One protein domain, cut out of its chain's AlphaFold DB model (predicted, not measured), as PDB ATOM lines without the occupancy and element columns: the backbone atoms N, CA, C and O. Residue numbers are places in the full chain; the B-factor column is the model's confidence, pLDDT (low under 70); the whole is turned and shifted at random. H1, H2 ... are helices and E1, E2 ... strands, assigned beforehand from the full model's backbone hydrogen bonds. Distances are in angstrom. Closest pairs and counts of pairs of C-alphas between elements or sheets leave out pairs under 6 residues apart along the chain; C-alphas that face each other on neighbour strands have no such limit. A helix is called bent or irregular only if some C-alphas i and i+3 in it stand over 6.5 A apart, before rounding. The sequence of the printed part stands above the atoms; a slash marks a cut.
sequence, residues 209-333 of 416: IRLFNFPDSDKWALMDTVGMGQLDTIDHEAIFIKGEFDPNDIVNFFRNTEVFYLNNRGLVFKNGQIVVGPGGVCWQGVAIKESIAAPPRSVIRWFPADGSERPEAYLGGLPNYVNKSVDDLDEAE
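This is residues 209 to 333 of the 416 residues of the protein "DUF4261 domain-containing protein" of Pseudobacteroides cellulosolvens ATCC 35603 = DSM 2933 (UniProt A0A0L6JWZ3). A single six-stranded sheet, strongly twisted, curls round one long helix, H2, which packs on one of its faces. Short H1 sits at one end of the domain, and H3 and H4 sit at the opposite end, where the printed part finishes. The 125 printed residues include four named helices and six named strands, in the order E1 E2 H1 E3 H2 E4 E5 E6 H3 H4, and the class is mixed, helices and strands. The sheet runs E1 E2 E3 E6 E5 E4 and is mixed: E3 and E6 are parallel, the other neighbours antiparallel. The whole is compact, with a radius of gyration of the C-alphas of 13.8 A, and rounded, spanning 36 by 36 by 27 A.

E1, residues 209 to 214, begins at C-alpha 209 (-20.637, 11.259, -2.404) and is 16.2 A long. E2, residues 217 to 226, is the longest strand by residues; it measures 22.9 A from first to last C-alpha and bends by 67 degrees at residue 220. H1 holds residues 228 to 231. E3, residues 235 to 241, is 20.6 A long. H2, residues 247 to 263, is the longest helix at 24.3 A and begins at C-alpha 247 (-18.509, 18.923, 3.951). E4 is short, residues 274 to 276, 7.0 A. E5, residues 282 to 288, is 19.3 A long, and E6, residues 299 to 304, is 16.2 A long. H3, residues 320 to 323, is neither bent nor irregular, but only just: C-alphas 320 and 323 are 6.2 A apart. H4, residues 326 to 333, is 11.0 A long and ends at C-alpha 333 (-7.414, 0.284, 28.044).

In the sheet, E1 and E4 are the edge strands. E1 and E2 form an antiparallel hairpin, with N 212 and O 222 at 2.8 A, within hydrogen-bond range. E2 and E3 are antiparallel, with N 225 and O 236 at 2.8 A. E3 and E6 are parallel at 25 degrees, with N 302 and O 237 at 2.8 A. E4 E5 E6 are a meander, each strand the antiparallel neighbour of the one before; N 301 and O 286 are 2.8 A apart, and N 283 and O 275 are also 2.8 A apart. From edge to edge the strands' lines turn by 105 degrees. H2 is on one face of this sheet, which gives two layers, a helix layer and a sheet layer; the closest C-alphas of H2 and E3 are those of Phe 254 and His 236, 6.6 A apart. E3, H2 and E4 form a split strand-helix-strand unit, two strands running the same way with a helix between them in the chain and E6 and E5 between them in the sheet; its crossover is left-handed. H1 only grazes the sheet with residues 228 to 229. H1 and H2 are close but not clearly touching, with the C-alphas of Leu 231 and Leu 262 the closest at 7.4 A. H3 only grazes the sheet with residues 321 to 323, and H4 with residue 326. H3 and H4 are close but not clearly touching, at 7.3 A between the C-alphas of Tyr 321 and Leu 329, their closest. H2 and H4 are apart. Every O i to N i+4 pair is within hydrogen-bond range in H2, and 3 of 4 are in H4; H1 and H3 are too short for such a pair.

The two C-alphas farthest apart are those of Gln 230 and Glu 331, 40.0 A. The printed part has no cut. The link from E6 to H3, residues 305 to 319, is long. The mean pLDDT of the printed part is 88.5; 14 residues are under 70, namely 317, 320 to 326 and 328 to 333.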
ATOM      1  N   ILE A 209     -20.555  10.802  -3.793       97.62
ATOM      2  CA  ILE A 209     -20.637  11.259  -2.404       97.62
ATOM      3  C   ILE A 209     -21.947  12.008  -2.240       97.62
ATOM      4  O   ILE A 209     -22.217  12.970  -2.961       97.62
ATOM      5  N   ARG A 210     -22.758  11.587  -1.276       97.50
ATOM      6  CA  ARG A 210     -24.100  12.130  -1.075       97.50
ATOM      7  C   ARG A 210     -24.187  12.809   0.278       97.50
ATOM      8  O   ARG A 210     -23.541  12.389   1.236       97.50
ATOM      9  N   LEU A 211     -24.979  13.873   0.350       96.38
ATOM     10  CA  LEU A 211     -25.231  14.620   1.580       96.38
ATOM     11  C   LEU A 211     -26.727  14.605   1.890       96.38
ATOM     12  O   LEU A 211     -27.558  14.965   1.054       96.38
ATOM     13  N   PHE A 212     -27.050  14.239   3.128       93.94
ATOM     14  CA  PHE A 212     -28.406  14.141   3.639       93.94
ATOM     15  C   PHE A 212     -28.570  14.962   4.915       93.94
ATOM     16  O   PHE A 212     -27.693  15.026   5.783       93.94
ATOM     17  N   ASN A 213     -29.756  15.548   5.055       89.50
ATOM     18  CA  ASN A 213     -30.237  16.060   6.329       89.50
ATOM     19  C   ASN A 213     -31.034  14.957   7.024       89.50
ATOM     20  O   ASN A 213     -31.837  14.288   6.373       89.50
ATOM     21  N   PHE A 214     -30.859  14.792   8.335       84.06
ATOM     22  CA  PHE A 214     -31.721  13.880   9.078       84.06
ATOM     23  C   PHE A 214     -33.140  14.454   9.195       84.06
ATOM     24  O   PHE A 214     -33.279  15.619   9.570       84.06
ATOM     25  N   PRO A 215     -34.192  13.658   8.923       74.38
ATOM     26  CA  PRO A 215     -35.576  14.121   9.037       74.38
ATOM     27  C   PRO A 215     -35.929  14.604  10.448       74.38
ATOM     28  O   PRO A 215     -36.633  15.597  10.607       74.38
ATOM     29  N   ASP A 216     -35.389  13.925  11.461       78.31
ATOM     30  CA  ASP A 216     -35.711  14.161  12.870       78.31
ATOM     31  C   ASP A 216     -34.688  15.070  13.574       78.31
ATOM     32  O   ASP A 216     -34.734  15.244  14.795       78.31
ATOM     33  N   SER A 217     -33.730  15.651  12.836       80.50
ATOM     34  CA  SER A 217     -32.729  16.542  13.423       80.50
ATOM     35  C   SER A 217     -32.154  17.568  12.449       80.50
ATOM     36  O   SER A 217     -31.423  17.244  11.514       80.50
ATOM     37  N   ASP A 218     -32.340  18.847  12.775       84.94
ATOM     38  CA  ASP A 218     -31.667  19.944  12.075       84.94
ATOM     39  C   ASP A 218     -30.182  20.069  12.442       84.94
ATOM     40  O   ASP A 218     -29.421  20.680  11.692       84.94
ATOM     41  N   LYS A 219     -29.761  19.476  13.568       90.38
ATOM     42  CA  LYS A 219     -28.391  19.565  14.094       90.38
ATOM     43  C   LYS A 219     -27.420  18.647  13.354       90.38
ATOM     44  O   LYS A 219     -26.263  19.013  13.178       90.38
ATOM     45  N   TRP A 220     -27.871  17.467  12.946       90.62
ATOM     46  CA  TRP A 220     -27.005  16.415  12.416       90.62
ATOM     47  C   TRP A 220     -27.141  16.271  10.900       90.62
ATOM     48  O   TRP A 220     -28.225  16.446  10.339       90.62
ATOM     49  N   ALA A 221     -26.043  15.924  10.242       93.81
ATOM     50  CA  ALA A 221     -26.000  15.545   8.838       93.81
ATOM     51  C   ALA A 221     -25.389  14.153   8.673       93.81
ATOM     52  O   ALA A 221     -24.620  13.688   9.520       93.81
ATOM     53  N   LEU A 222     -25.751  13.516   7.563       94.81
ATOM     54  CA  LEU A 222     -25.172  12.271   7.084       94.81
ATOM     55  C   LEU A 222     -24.508  12.550   5.742       94.81
ATOM     56  O   LEU A 222     -25.139  13.111   4.847       94.81
ATOM     57  N   MET A 223     -23.261  12.128   5.592       97.44
ATOM     58  CA  MET A 223     -22.635  11.987   4.283       97.44
ATOM     59  C   MET A 223     -22.261  10.541   4.062       97.44
ATOM     60  O   MET A 223     -21.831   9.882   5.004       97.44
ATOM     61  N   ASP A 224     -22.392  10.056   2.838       97.94
ATOM     62  CA  ASP A 224     -21.941   8.717   2.490       97.94
ATOM     63  C   ASP A 224     -21.327   8.647   1.098       97.94
ATOM     64  O   ASP A 224     -21.403   9.600   0.321       97.94
ATOM     65  N   THR A 225     -20.691   7.515   0.819       98.25
ATOM     66  CA  THR A 225     -20.239   7.132  -0.510       98.25
ATOM     67  C   THR A 225     -21.044   5.945  -1.024       98.25
ATOM     68  O   THR A 225     -21.521   5.116  -0.242       98.25
ATOM     69  N   VAL A 226     -21.279   5.895  -2.333       97.94
ATOM     70  CA  VAL A 226     -21.975   4.788  -3.000       97.94
ATOM     71  C   VAL A 226     -21.178   4.376  -4.208       97.94
ATOM     72  O   VAL A 226     -20.971   5.181  -5.107       97.94
ATOM     73  N   GLY A 227     -20.826   3.098  -4.278       96.94
ATOM     74  CA  GLY A 227     -20.267   2.492  -5.480       96.94
ATOM     75  C   GLY A 227     -18.928   1.814  -5.256       96.94
ATOM     76  O   GLY A 227     -18.462   1.107  -6.146       96.94
ATOM     77  N   MET A 228     -18.313   1.932  -4.083       97.06
ATOM     78  CA  MET A 228     -17.026   1.287  -3.809       97.06
ATOM     79  C   MET A 228     -17.103  -0.242  -3.865       97.06
ATOM     80  O   MET A 228     -16.097  -0.893  -4.165       97.06
ATOM     81  N   GLY A 229     -18.301  -0.817  -3.699       94.94
ATOM     82  CA  GLY A 229     -18.555  -2.247  -3.899       94.94
ATOM     83  C   GLY A 229     -18.159  -2.750  -5.291       94.94
ATOM     84  O   GLY A 229     -17.642  -3.858  -5.419       94.94
ATOM     85  N   GLN A 230     -18.288  -1.922  -6.334       95.62
ATOM     86  CA  GLN A 230     -17.886  -2.307  -7.692       95.62
ATOM     87  C   GLN A 230     -16.362  -2.472  -7.833       95.62
ATOM     88  O   GLN A 230     -15.886  -3.244  -8.668       95.62
ATOM     89  N   LEU A 231     -15.597  -1.817  -6.954       95.88
ATOM     90  CA  LEU A 231     -14.138  -1.890  -6.850       95.88
ATOM     91  C   LEU A 231     -13.649  -2.944  -5.843       95.88
ATOM     92  O   LEU A 231     -12.453  -2.978  -5.541       95.88
ATOM     93  N   ASP A 232     -14.552  -3.799  -5.350       94.38
ATOM     94  CA  ASP A 232     -14.316  -4.780  -4.281       94.38
ATOM     95  C   ASP A 232     -13.761  -4.130  -3.003       94.38
ATOM     96  O   ASP A 232     -12.880  -4.659  -2.320       94.38
ATOM     97  N   THR A 233     -14.278  -2.942  -2.696       94.62
ATOM     98  CA  THR A 233     -13.953  -2.163  -1.498       94.62
ATOM     99  C   THR A 233     -15.235  -1.719  -0.800       94.62
ATOM    100  O   THR A 233     -16.333  -1.889  -1.329       94.62
ATOM    101  N   ILE A 234     -15.113  -1.200   0.418       94.06
ATOM    102  CA  ILE A 234     -16.259  -0.818   1.245       94.06
ATOM    103  C   ILE A 234     -16.592   0.664   1.064       94.06
ATOM    104  O   ILE A 234     -15.691   1.490   0.930       94.06
ATOM    105  N   ASP A 235     -17.883   0.987   1.054       97.31
ATOM    106  CA  ASP A 235     -18.357   2.370   1.078       97.31
ATOM    107  C   ASP A 235     -18.150   2.986   2.473       97.31
ATOM    108  O   ASP A 235     -17.922   2.293   3.472       97.31
ATOM    109  N   HIS A 236     -18.239   4.307   2.566       97.69
ATOM    110  CA  HIS A 236     -18.065   5.032   3.821       97.69
ATOM    111  C   HIS A 236     -19.290   5.877   4.130       97.69
ATOM    112  O   HIS A 236     -19.943   6.382   3.227       97.69
ATOM    113  N   GLU A 237     -19.587   6.075   5.409       97.25
ATOM    114  CA  GLU A 237     -20.562   7.075   5.832       97.25
ATOM    115  C   GLU A 237     -20.096   7.796   7.096       97.25
ATOM    116  O   GLU A 237     -19.296   7.270   7.865       97.25
ATOM    117  N   ALA A 238     -20.558   9.021   7.302       96.00
ATOM    118  CA  ALA A 238     -20.165   9.885   8.401       96.00
ATOM    119  C   ALA A 238     -21.392  10.594   8.960       96.00
ATOM    120  O   ALA A 238     -22.180  11.174   8.211       96.00
ATOM    121  N   ILE A 239     -21.511  10.586  10.285       93.06
ATOM    122  CA  ILE A 239     -22.548  11.311  11.021       93.06
ATOM    123  C   ILE A 239     -21.875  12.434  11.797       93.06
ATOM    124  O   ILE A 239     -20.997  12.180  12.620       93.06
ATOM    125  N   PHE A 240     -22.280  13.675  11.541       93.19
ATOM    126  CA  PHE A 240     -21.602  14.847  12.094       93.19
ATOM    127  C   PHE A 240     -22.552  16.019  12.347       93.19
ATOM    128  O   PHE A 240     -23.658  16.084  11.805       93.19
ATOM    129  N   ILE A 241     -22.119  16.948  13.199       92.06
ATOM    130  CA  ILE A 241     -22.880  18.154  13.533       92.06
ATOM    131  C   ILE A 241     -22.713  19.176  12.405       92.06
ATOM    132  O   ILE A 241     -21.597  19.517  12.008       92.06
ATOM    133  N   LYS A 242     -23.832  19.695  11.896       92.06
ATOM    134  CA  LYS A 242     -23.830  20.727  10.856       92.06
ATOM    135  C   LYS A 242     -23.144  21.991  11.358       92.06
ATOM    136  O   LYS A 242     -23.441  22.473  12.445       92.06
ATOM    137  N   GLY A 243     -22.278  22.559  10.523       92.19
ATOM    138  CA  GLY A 243     -21.563  23.801  10.820       92.19
ATOM    139  C   GLY A 243     -20.284  23.626  11.642       92.19
ATOM    140  O   GLY A 243     -19.454  24.526  11.605       92.19
ATOM    141  N   GLU A 244     -20.091  22.482  12.308       94.62
ATOM    142  CA  GLU A 244     -18.836  22.161  13.011       94.62
ATOM    143  C   GLU A 244     -17.778  21.571  12.060       94.62
ATOM    144  O   GLU A 244     -16.580  21.724  12.283       94.62
ATOM    145  N   PHE A 245     -18.214  20.941  10.964       95.62
ATOM    146  CA  PHE A 245     -17.341  20.336   9.954       95.62
ATOM    147  C   PHE A 245     -17.675  20.861   8.553       95.62
ATOM    148  O   PHE A 245     -18.851  20.980   8.198       95.62
ATOM    149  N   ASP A 246     -16.645  21.149   7.747       95.75
ATOM    150  CA  ASP A 246     -16.801  21.464   6.321       95.75
ATOM    151  C   ASP A 246     -17.097  20.166   5.542       95.75
ATOM    152  O   ASP A 246     -16.286  19.234   5.582       95.75
ATOM    153  N   PRO A 247     -18.217  20.076   4.800       95.56
ATOM    154  CA  PRO A 247     -18.509  18.923   3.951       95.56
ATOM    155  C   PRO A 247     -17.385  18.573   2.965       95.56
ATOM    156  O   PRO A 247     -17.186  17.399   2.661       95.56
ATOM    157  N   ASN A 248     -16.613  19.554   2.486       96.00
ATOM    158  CA  ASN A 248     -15.490  19.296   1.582       96.00
ATOM    159  C   ASN A 248     -14.327  18.578   2.282       96.00
ATOM    160  O   ASN A 248     -13.656  17.752   1.663       96.00
ATOM    161  N   ASP A 249     -14.103  18.837   3.572       97.75
ATOM    162  CA  ASP A 249     -13.108  18.093   4.348       97.75
ATOM    163  C   ASP A 249     -13.536  16.632   4.510       97.75
ATOM    164  O   ASP A 249     -12.706  15.730   4.403       97.75
ATOM    165  N   ILE A 250     -14.838  16.385   4.690       97.56
ATOM    166  CA  ILE A 250     -15.406  15.032   4.757       97.56
ATOM    167  C   ILE A 250     -15.290  14.324   3.400       97.56
ATOM    168  O   ILE A 250     -14.867  13.171   3.353       97.56
ATOM    169  N   VAL A 251     -15.571  15.018   2.290       97.25
ATOM    170  CA  VAL A 251     -15.327  14.507   0.927       97.25
ATOM    171  C   VAL A 251     -13.874  14.063   0.768       97.25
ATOM    172  O   VAL A 251     -13.612  12.936   0.349       97.25
ATOM    173  N   ASN A 252     -12.921  14.923   1.135       96.88
ATOM    174  CA  ASN A 252     -11.495  14.612   1.039       96.88
ATOM    175  C   ASN A 252     -11.114  13.427   1.935       96.88
ATOM    176  O   ASN A 252     -10.342  12.562   1.520       96.88
ATOM    177  N   PHE A 253     -11.666  13.363   3.146       97.94
ATOM    178  CA  PHE A 253     -11.466  12.247   4.064       97.94
ATOM    179  C   PHE A 253     -11.951  10.921   3.469       97.94
ATOM    180  O   PHE A 253     -11.188   9.951   3.459       97.94
ATOM    181  N   PHE A 254     -13.156  10.882   2.895       97.94
ATOM    182  CA  PHE A 254     -13.659   9.703   2.191       97.94
ATOM    183  C   PHE A 254     -12.776   9.329   1.008       97.94
ATOM    184  O   PHE A 254     -12.275   8.210   0.979       97.94
ATOM    185  N   ARG A 255     -12.484  10.254   0.085       96.81
ATOM    186  CA  ARG A 255     -11.663   9.943  -1.099       96.81
ATOM    187  C   ARG A 255     -10.273   9.427  -0.745       96.81
ATOM    188  O   ARG A 255      -9.801   8.474  -1.357       96.81
ATOM    189  N   ASN A 256      -9.624  10.011   0.260       95.88
ATOM    190  CA  ASN A 256      -8.318   9.539   0.717       95.88
ATOM    191  C   ASN A 256      -8.401   8.127   1.311       95.88
ATOM    192  O   ASN A 256      -7.525   7.298   1.057       95.88
ATOM    193  N   THR A 257      -9.461   7.845   2.067       95.31
ATOM    194  CA  THR A 257      -9.700   6.529   2.669       95.31
ATOM    195  C   THR A 257     -10.024   5.478   1.600       95.31
ATOM    196  O   THR A 257      -9.434   4.400   1.602       95.31
ATOM    197  N   GLU A 258     -10.874   5.811   0.629       95.75
ATOM    198  CA  GLU A 258     -11.202   4.964  -0.521       95.75
ATOM    199  C   GLU A 258      -9.947   4.615  -1.327       95.75
ATOM    200  O   GLU A 258      -9.690   3.444  -1.604       95.75
ATOM    201  N   VAL A 259      -9.109   5.609  -1.647       95.31
ATOM    202  CA  VAL A 259      -7.827   5.394  -2.337       95.31
ATOM    203  C   VAL A 259      -6.894   4.509  -1.510       95.31
ATOM    204  O   VAL A 259      -6.208   3.649  -2.068       95.31
ATOM    205  N   PHE A 260      -6.862   4.680  -0.186       94.44
ATOM    206  CA  PHE A 260      -6.072   3.821   0.693       94.44
ATOM    207  C   PHE A 260      -6.524   2.357   0.608       94.44
ATOM    208  O   PHE A 260      -5.680   1.491   0.368       94.44
ATOM    209  N   TYR A 261      -7.823   2.065   0.728       93.31
ATOM    210  CA  TYR A 261      -8.333   0.691   0.613       93.31
ATOM    211  C   TYR A 261      -8.179   0.122  -0.794       93.31
ATOM    212  O   TYR A 261      -7.833  -1.048  -0.950       93.31
ATOM    213  N   LEU A 262      -8.348   0.950  -1.821       93.19
ATOM    214  CA  LEU A 262      -8.154   0.547  -3.208       93.19
ATOM    215  C   LEU A 262      -6.700   0.149  -3.500       93.19
ATOM    216  O   LEU A 262      -6.460  -0.799  -4.240       93.19
ATOM    217  N   ASN A 263      -5.730   0.838  -2.899       92.50
ATOM    218  CA  ASN A 263      -4.311   0.504  -3.031       92.50
ATOM    219  C   ASN A 263      -3.875  -0.656  -2.122       92.50
ATOM    220  O   ASN A 263      -2.809  -1.232  -2.332       92.50
ATOM    221  N   ASN A 264      -4.693  -1.010  -1.128       92.44
ATOM    222  CA  ASN A 264      -4.430  -2.075  -0.161       92.44
ATOM    223  C   ASN A 264      -5.571  -3.108  -0.163       92.44
ATOM    224  O   ASN A 264      -6.055  -3.506   0.897       92.44
ATOM    225  N   ARG A 265      -6.029  -3.535  -1.352       86.25
ATOM    226  CA  ARG A 265      -7.124  -4.514  -1.473       86.25
ATOM    227  C   ARG A 265      -6.832  -5.777  -0.662       86.25
ATOM    228  O   ARG A 265      -5.714  -6.286  -0.661       86.25
ATOM    229  N   GLY A 266      -7.864  -6.286   0.006       83.81
ATOM    230  CA  GLY A 266      -7.759  -7.410   0.941       83.81
ATOM    231  C   GLY A 266      -7.400  -7.000   2.373       83.81
ATOM    232  O   GLY A 266      -7.466  -7.838   3.270       83.81
ATOM    233  N   LEU A 267      -7.070  -5.727   2.620       89.19
ATOM    234  CA  LEU A 267      -6.955  -5.210   3.977       89.19
ATOM    235  C   LEU A 267      -8.335  -5.186   4.643       89.19
ATOM    236  O   LEU A 267      -9.251  -4.504   4.189       89.19
ATOM    237  N   VAL A 268      -8.458  -5.907   5.753       86.69
ATOM    238  CA  VAL A 268      -9.679  -5.941   6.560       86.69
ATOM    239  C   VAL A 268      -9.690  -4.744   7.512       86.69
ATOM    240  O   VAL A 268      -8.729  -4.525   8.254       86.69
ATOM    241  N   PHE A 269     -10.775  -3.965   7.494       89.88
ATOM    242  CA  PHE A 269     -10.995  -2.885   8.457       89.88
ATOM    243  C   PHE A 269     -11.159  -3.449   9.872       89.88
ATOM    244  O   PHE A 269     -11.878  -4.429  10.073       89.88
ATOM    245  N   LYS A 270     -10.521  -2.814  10.858       89.56
ATOM    246  CA  LYS A 270     -10.666  -3.177  12.269       89.56
ATOM    247  C   LYS A 270     -11.608  -2.196  12.953       89.56
ATOM    248  O   LYS A 270     -11.351  -0.997  12.973       89.56
ATOM    249  N   ASN A 271     -12.685  -2.718  13.530       89.38
ATOM    250  CA  ASN A 271     -13.657  -1.902  14.250       89.38
ATOM    251  C   ASN A 271     -13.001  -1.160  15.422       89.38
ATOM    252  O   ASN A 271     -12.176  -1.732  16.129       89.38
ATOM    253  N   GLY A 272     -13.377   0.107  15.608       87.06
ATOM    254  CA  GLY A 272     -12.822   0.969  16.650       87.06
ATOM    255  C   GLY A 272     -11.548   1.703  16.239       87.06
ATOM    256  O   GLY A 272     -11.066   2.525  17.010       87.06
ATOM    257  N   GLN A 273     -11.031   1.471  15.025       89.56
ATOM    258  CA  GLN A 273      -9.875   2.197  14.510       89.56
ATOM    259  C   GLN A 273     -10.130   3.710  14.493       89.56
ATOM    260  O   GLN A 273     -11.177   4.176  14.033       89.56
ATOM    261  N   ILE A 274      -9.132   4.463  14.961       91.69
ATOM    262  CA  ILE A 274      -9.145   5.923  15.032       91.69
ATOM    263  C   ILE A 274      -8.218   6.501  13.961       91.69
ATOM    264  O   ILE A 274      -7.101   6.021  13.759       91.69
ATOM    265  N   VAL A 275      -8.677   7.543  13.271       93.12
ATOM    266  CA  VAL A 275      -7.918   8.284  12.255       93.12
ATOM    267  C   VAL A 275      -8.111   9.781  12.480       93.12
ATOM    268  O   VAL A 275      -9.224  10.226  12.740       93.12
ATOM    269  N   VAL A 276      -7.051  10.585  12.371       95.06
ATOM    270  CA  VAL A 276      -7.194  12.052  12.380       95.06
ATOM    271  C   VAL A 276      -7.856  12.488  11.074       95.06
ATOM    272  O   VAL A 276      -7.360  12.171   9.993       95.06
ATOM    273  N   GLY A 277      -8.976  13.198  11.178       95.00
ATOM    274  CA  GLY A 277      -9.851  13.501  10.050       95.00
ATOM    275  C   GLY A 277     -10.296  14.968   9.991       95.00
ATOM    276  O   GLY A 277      -9.583  15.860  10.466       95.00
ATOM    277  N   PRO A 278     -11.466  15.233   9.384       96.50
ATOM    278  CA  PRO A 278     -12.054  16.568   9.268       96.50
ATOM    279  C   PRO A 278     -12.085  17.323  10.601       96.50
ATOM    280  O   PRO A 278     -12.321  16.723  11.650       96.50
ATOM    281  N   GLY A 279     -11.825  18.634  10.570       93.62
ATOM    282  CA  GLY A 279     -11.725  19.468  11.776       93.62
ATOM    283  C   GLY A 279     -10.450  19.257  12.607       93.62
ATOM    284  O   GLY A 279     -10.286  19.894  13.643       93.62
ATOM    285  N   GLY A 280      -9.533  18.382  12.174       93.50
ATOM    286  CA  GLY A 280      -8.302  18.070  12.908       93.50
ATOM    287  C   GLY A 280      -8.527  17.233  14.170       93.50
ATOM    288  O   GLY A 280      -7.615  17.118  14.987       93.50
ATOM    289  N   VAL A 281      -9.721  16.656  14.329       94.19
ATOM    290  CA  VAL A 281     -10.072  15.765  15.440       94.19
ATOM    291  C   VAL A 281      -9.917  14.303  15.036       94.19
ATOM    292  O   VAL A 281      -9.806  13.961  13.855       94.19
ATOM    293  N   CYS A 282      -9.912  13.424  16.029       94.75
ATOM    294  CA  CYS A 282      -9.959  11.987  15.821       94.75
ATOM    295  C   CYS A 282     -11.352  11.550  15.351       94.75
ATOM    296  O   CYS A 282     -12.366  12.000  15.878       94.75
ATOM    297  N   TRP A 283     -11.392  10.642  14.382       94.75
ATOM    298  CA  TRP A 283     -12.590   9.992  13.872       94.75
ATOM    299  C   TRP A 283     -12.477   8.491  14.081       94.75
ATOM    300  O   TRP A 283     -11.480   7.880  13.698       94.75
ATOM    301  N   GLN A 284     -13.503   7.899  14.678       93.12
ATOM    302  CA  GLN A 284     -13.569   6.472  14.947       93.12
ATOM    303  C   GLN A 284     -14.474   5.788  13.925       93.12
ATOM    304  O   GLN A 284     -15.600   6.235  13.697       93.12
ATOM    305  N   GLY A 285     -13.979   4.713  13.316       93.75
ATOM    306  CA  GLY A 285     -14.711   3.944  12.314       93.75
ATOM    307  C   GLY A 285     -15.233   2.610  12.847       93.75
ATOM    308  O   GLY A 285     -14.576   1.925  13.637       93.75
ATOM    309  N   VAL A 286     -16.407   2.203  12.367       93.62
ATOM    310  CA  VAL A 286     -17.020   0.898  12.647       93.62
ATOM    311  C   VAL A 286     -17.579   0.326  11.353       93.62
ATOM    312  O   VAL A 286     -18.337   1.000  10.660       93.62
ATOM    313  N   ALA A 287     -17.234  -0.916  11.020       93.19
ATOM    314  CA  ALA A 287     -17.843  -1.627   9.905       93.19
ATOM    315  C   ALA A 287     -19.253  -2.098  10.277       93.19
ATOM    316  O   ALA A 287     -19.464  -2.747  11.306       93.19
ATOM    317  N   ILE A 288     -20.214  -1.789   9.414       92.75
ATOM    318  CA  ILE A 288     -21.634  -2.097   9.586       92.75
ATOM    319  C   ILE A 288     -22.131  -2.755   8.303       92.75
ATOM    320  O   ILE A 288     -21.679  -2.424   7.210       92.75
ATOM    321  N   LYS A 289     -23.050  -3.714   8.437       90.94
ATOM    322  CA  LYS A 289     -23.592  -4.481   7.303       90.94
ATOM    323  C   LYS A 289     -24.602  -3.704   6.455       90.94
ATOM    324  O   LYS A 289     -24.808  -4.055   5.299       90.94
ATOM    325  N   GLU A 290     -25.240  -2.696   7.036       92.19
ATOM    326  CA  GLU A 290     -26.318  -1.940   6.408       92.19
ATOM    327  C   GLU A 290     -26.142  -0.439   6.672       92.19
ATOM    328  O   GLU A 290     -26.084   0.014   7.821       92.19
ATOM    329  N   SER A 291     -26.006   0.312   5.583       93.94
ATOM    330  CA  SER A 291     -25.943   1.770   5.532       93.94
ATOM    331  C   SER A 291     -27.246   2.420   5.986       93.94
ATOM    332  O   SER A 291     -28.316   1.816   5.918       93.94
ATOM    333  N   ILE A 292     -27.177   3.687   6.401       92.69
ATOM    334  CA  ILE A 292     -28.379   4.431   6.816       92.69
ATOM    335  C   ILE A 292     -29.236   4.813   5.609       92.69
ATOM    336  O   ILE A 292     -30.461   4.705   5.646       92.69
ATOM    337  N   ALA A 293     -28.594   5.292   4.545       92.44
ATOM    338  CA  ALA A 293     -29.271   5.670   3.316       92.44
ATOM    339  C   ALA A 293     -29.270   4.505   2.322       92.44
ATOM    340  O   ALA A 293     -28.260   3.809   2.164       92.44
ATOM    341  N   ALA A 294     -30.389   4.335   1.611       93.00
ATOM    342  CA  ALA A 294     -30.481   3.414   0.484       93.00
ATOM    343  C   ALA A 294     -29.429   3.768  -0.591       93.00
ATOM    344  O   ALA A 294     -29.104   4.948  -0.742       93.00
ATOM    345  N   PRO A 295     -28.898   2.793  -1.341       94.62
ATOM    346  CA  PRO A 295     -29.195   1.362  -1.252       94.62
ATOM    347  C   PRO A 295     -28.555   0.687  -0.028       94.62
ATOM    348  O   PRO A 295     -27.491   1.131   0.407       94.62
ATOM    349  N   PRO A 296     -29.160  -0.386   0.521       93.56
ATOM    350  CA  PRO A 296     -28.584  -1.113   1.648       93.56
ATOM    351  C   PRO A 296     -27.251  -1.747   1.242       93.56
ATOM    352  O   PRO A 296     -27.176  -2.519   0.281       93.56
ATOM    353  N   ARG A 297     -26.186  -1.411   1.970       94.69
ATOM    354  CA  ARG A 297     -24.831  -1.916   1.714       94.69
ATOM    355  C   ARG A 297     -23.961  -1.870   2.961       94.69
ATOM    356  O   ARG A 297     -24.231  -1.106   3.884       94.69
ATOM    357  N   SER A 298     -22.892  -2.660   2.954       93.88
ATOM    358  CA  SER A 298     -21.875  -2.587   3.998       93.88
ATOM    359  C   SER A 298     -21.090  -1.286   3.885       93.88
ATOM    360  O   SER A 298     -20.679  -0.902   2.790       93.88
ATOM    361  N   VAL A 299     -20.840  -0.648   5.023       96.25
ATOM    362  CA  VAL A 299     -20.133   0.633   5.116       96.25
ATOM    363  C   VAL A 299     -19.183   0.649   6.304       96.25
ATOM    364  O   VAL A 299     -19.400  -0.050   7.294       96.25
ATOM    365  N   ILE A 300     -18.152   1.489   6.239       96.31
ATOM    366  CA  ILE A 300     -17.482   1.978   7.446       96.31
ATOM    367  C   ILE A 300     -18.183   3.267   7.868       96.31
ATOM    368  O   ILE A 300     -18.106   4.275   7.163       96.31
ATOM    369  N   ARG A 301     -18.846   3.234   9.025       95.38
ATOM    370  CA  ARG A 301     -19.456   4.408   9.647       95.38
ATOM    371  C   ARG A 301     -18.440   5.104  10.535       95.38
ATOM    372  O   ARG A 301     -17.927   4.513  11.484       95.38
ATOM    373  N   TRP A 302     -18.183   6.359  10.218       95.31
ATOM    374  CA  TRP A 302     -17.254   7.234  10.903       95.31
ATOM    375  C   TRP A 302     -17.992   8.208  11.810       95.31
ATOM    376  O   TRP A 302     -19.004   8.805  11.431       95.31
ATOM    377  N   PHE A 303     -17.433   8.413  12.995       91.88
ATOM    378  CA  PHE A 303     -17.916   9.396  13.949       91.88
ATOM    379  C   PHE A 303     -16.766  10.245  14.480       91.88
ATOM    380  O   PHE A 303     -15.700   9.690  14.758       91.88
ATOM    381  N   PRO A 304     -16.973  11.551  14.708       93.00
ATOM    382  CA  PRO A 304     -16.007  12.337  15.453       93.00
ATOM    383  C   PRO A 304     -15.919  11.808  16.896       93.00
ATOM    384  O   PRO A 304     -16.927  11.540  17.561       93.00
ATOM    385  N   ALA A 305     -14.696  11.616  17.378       89.44
ATOM    386  CA  ALA A 305     -14.373  11.224  18.748       89.44
ATOM    387  C   ALA A 305     -14.068  12.472  19.601       89.44
ATOM    388  O   ALA A 305     -13.060  12.539  20.296       89.44
ATOM    389  N   ASP A 306     -14.935  13.482  19.500       86.56
ATOM    390  CA  ASP A 306     -14.797  14.812  20.115       86.56
ATOM    391  C   ASP A 306     -15.642  14.988  21.395       86.56
ATOM    392  O   ASP A 306     -15.758  16.091  21.926       86.56
ATOM    393  N   GLY A 307     -16.260  13.904  21.880       83.88
ATOM    394  CA  GLY A 307     -17.146  13.907  23.048       83.88
ATOM    395  C   GLY A 307     -18.574  14.396  22.771       83.88
ATOM    396  O   GLY A 307     -19.382  14.466  23.698       83.88
ATOM    397  N   SER A 308     -18.926  14.718  21.523       84.00
ATOM    398  CA  SER A 308     -20.292  15.101  21.163       84.00
ATOM    399  C   SER A 308     -21.288  13.958  21.384       84.00
ATOM    400  O   SER A 308     -21.079  12.834  20.930       84.00
ATOM    401  N   GLU A 309     -22.430  14.260  22.012       82.12
ATOM    402  CA  GLU A 309     -23.527  13.302  22.207       82.12
ATOM    403  C   GLU A 309     -24.168  12.922  20.864       82.12
ATOM    404  O   GLU A 309     -24.835  13.740  20.228       82.12
ATOM    405  N   ARG A 310     -23.957  11.678  20.430       82.62
ATOM    406  CA  ARG A 310     -24.390  11.168  19.123       82.62
ATOM    407  C   ARG A 310     -25.887  10.821  19.118       82.62
ATOM    408  O   ARG A 310     -26.422  10.441  20.157       82.62
ATOM    409  N   PRO A 311     -26.585  10.895  17.968       79.62
ATOM    410  CA  PRO A 311     -28.011  10.585  17.934       79.62
ATOM    411  C   PRO A 311     -28.262   9.083  18.134       79.62
ATOM    412  O   PRO A 311     -27.883   8.271  17.291       79.62
ATOM    413  N   GLU A 312     -28.956   8.729  19.219       80.88
ATOM    414  CA  GLU A 312     -29.198   7.343  19.659       80.88
ATOM    415  C   GLU A 312     -29.821   6.449  18.578       80.88
ATOM    416  O   GLU A 312     -29.438   5.287  18.428       80.88
ATOM    417  N   ALA A 313     -30.704   7.018  17.752       79.38
ATOM    418  CA  ALA A 313     -31.356   6.323  16.642       79.38
ATOM    419  C   ALA A 313     -30.372   5.690  15.636       79.38
ATOM    420  O   ALA A 313     -30.733   4.731  14.959       79.38
ATOM    421  N   TYR A 314     -29.131   6.186  15.556       77.75
ATOM    422  CA  TYR A 314     -28.100   5.695  14.630       77.75
ATOM    423  C   TYR A 314     -26.963   4.931  15.324       77.75
ATOM    424  O   TYR A 314     -25.977   4.562  14.678       77.75
ATOM    425  N   LEU A 315     -27.110   4.680  16.630       76.75
ATOM    426  CA  LEU A 315     -26.166   3.922  17.455       76.75
ATOM    427  C   LEU A 315     -26.604   2.472  17.697       76.75
ATOM    428  O   LEU A 315     -25.824   1.678  18.221       76.75
ATOM    429  N   GLY A 316     -27.838   2.113  17.330       72.88
ATOM    430  CA  GLY A 316     -28.373   0.768  17.533       72.88
ATOM    431  C   GLY A 316     -27.470  -0.317  16.935       72.88
ATOM    432  O   GLY A 316     -27.124  -0.267  15.758       72.88
ATOM    433  N   GLY A 317     -27.089  -1.300  17.757       69.56
ATOM    434  CA  GLY A 317     -26.241  -2.424  17.343       69.56
ATOM    435  C   GLY A 317     -24.745  -2.111  17.227       69.56
ATOM    436  O   GLY A 317     -23.987  -2.995  16.831       69.56
ATOM    437  N   LEU A 318     -24.306  -0.894  17.576       79.06
ATOM    438  CA  LEU A 318     -22.886  -0.542  17.613       79.06
ATOM    439  C   LEU A 318     -22.224  -0.958  18.937       79.06
ATOM    440  O   LEU A 318     -22.890  -0.992  19.973       79.06
ATOM    441  N   PRO A 319     -20.910  -1.252  18.932       72.75
ATOM    442  CA  PRO A 319     -20.165  -1.522  20.159       72.75
ATOM    443  C   PRO A 319     -20.207  -0.356  21.158       72.75
ATOM    444  O   PRO A 319     -20.186   0.809  20.768       72.75
ATOM    445  N   ASN A 320     -20.179  -0.654  22.461       69.62
ATOM    446  CA  ASN A 320     -20.283   0.362  23.519       69.62
ATOM    447  C   ASN A 320     -19.147   1.401  23.504       69.62
ATOM    448  O   ASN A 320     -19.366   2.542  23.910       69.62
ATOM    449  N   TYR A 321     -17.954   1.035  23.015       67.69
ATOM    450  CA  TYR A 321     -16.820   1.964  22.909       67.69
ATOM    451  C   TYR A 321     -17.083   3.109  21.930       67.69
ATOM    452  O   TYR A 321     -16.398   4.124  21.973       67.69
ATOM    453  N   VAL A 322     -18.073   2.961  21.046       67.62
ATOM    454  CA  VAL A 322     -18.383   3.958  20.029       67.62
ATOM    455  C   VAL A 322     -18.808   5.268  20.689       67.62
ATOM    456  O   VAL A 322     -18.467   6.321  20.185       67.62
ATOM    457  N   ASN A 323     -19.443   5.259  21.861       61.56
ATOM    458  CA  ASN A 323     -19.907   6.490  22.517       61.56
ATOM    459  C   ASN A 323     -18.867   7.214  23.383       61.56
ATOM    460  O   ASN A 323     -19.222   8.165  24.074       61.56
ATOM    461  N   LYS A 324     -17.613   6.768  23.376       63.19
ATOM    462  CA  LYS A 324     -16.554   7.317  24.225       63.19
ATOM    463  C   LYS A 324     -15.734   8.372  23.478       63.19
ATOM    464  O   LYS A 324     -15.546   8.275  22.263       63.19
ATOM    465  N   SER A 325     -15.266   9.398  24.192       68.56
ATOM    466  CA  SER A 325     -14.224  10.292  23.670       68.56
ATOM    467  C   SER A 325     -12.877   9.561  23.616       68.56
ATOM    468  O   SER A 325     -12.737   8.498  24.216       68.56
ATOM    469  N   VAL A 326     -11.882  10.101  22.902       68.31
ATOM    470  CA  VAL A 326     -10.529   9.503  22.898       68.31
ATOM    471  C   VAL A 326      -9.959   9.428  24.317       68.31
ATOM    472  O   VAL A 326      -9.430   8.388  24.693       68.31
ATOM    473  N   ASP A 327     -10.155  10.477  25.116       70.31
ATOM    474  CA  ASP A 327      -9.690  10.519  26.505       70.31
ATOM    475  C   ASP A 327     -10.341   9.400  27.355       70.31
ATOM    476  O   ASP A 327      -9.672   8.774  28.171       70.31
ATOM    477  N   ASP A 328     -11.615   9.066  27.104       67.25
ATOM    478  CA  ASP A 328     -12.320   7.966  27.789       67.25
ATOM    479  C   ASP A 328     -11.910   6.560  27.291       67.25
ATOM    480  O   ASP A 328     -12.244   5.552  27.925       67.25
ATOM    481  N   LEU A 329     -11.284   6.464  26.112       63.50
ATOM    482  CA  LEU A 329     -10.778   5.202  25.559       63.50
ATOM    483  C   LEU A 329      -9.414   4.859  26.161       63.50
ATOM    484  O   LEU A 329      -9.216   3.710  26.549       63.50
ATOM    485  N   ASP A 330      -8.538   5.855  26.317       62.69
ATOM    486  CA  ASP A 330      -7.228   5.686  26.955       62.69
ATOM    487  C   ASP A 330      -7.371   5.243  28.427       62.69
ATOM    488  O   ASP A 330      -6.613   4.396  28.895       62.69
ATOM    489  N   GLU A 331      -8.386   5.736  29.149       59.91
ATOM    490  CA  GLU A 331      -8.679   5.296  30.525       59.91
ATOM    491  C   GLU A 331      -9.263   3.869  30.600       59.91
ATOM    492  O   GLU A 331      -9.122   3.197  31.620       59.91
ATOM    493  N   ALA A 332      -9.912   3.382  29.536       56.31
ATOM    494  CA  ALA A 332     -10.521   2.050  29.508       56.31
ATOM    495  C   ALA A 332      -9.522   0.936  29.149       56.31
ATOM    496  O   ALA A 332      -9.679  -0.192  29.614       56.31
ATOM    497  N   GLU A 333      -8.484   1.242  28.362       52.69
ATOM    498  CA  GLU A 333      -7.414   0.284  28.044       52.69
ATOM    499  C   GLU A 333      -6.553  -0.076  29.273       52.69
ATOM    500  O   GLU A 333      -5.953  -1.148  29.294       52.69
TER     501      GLU A 333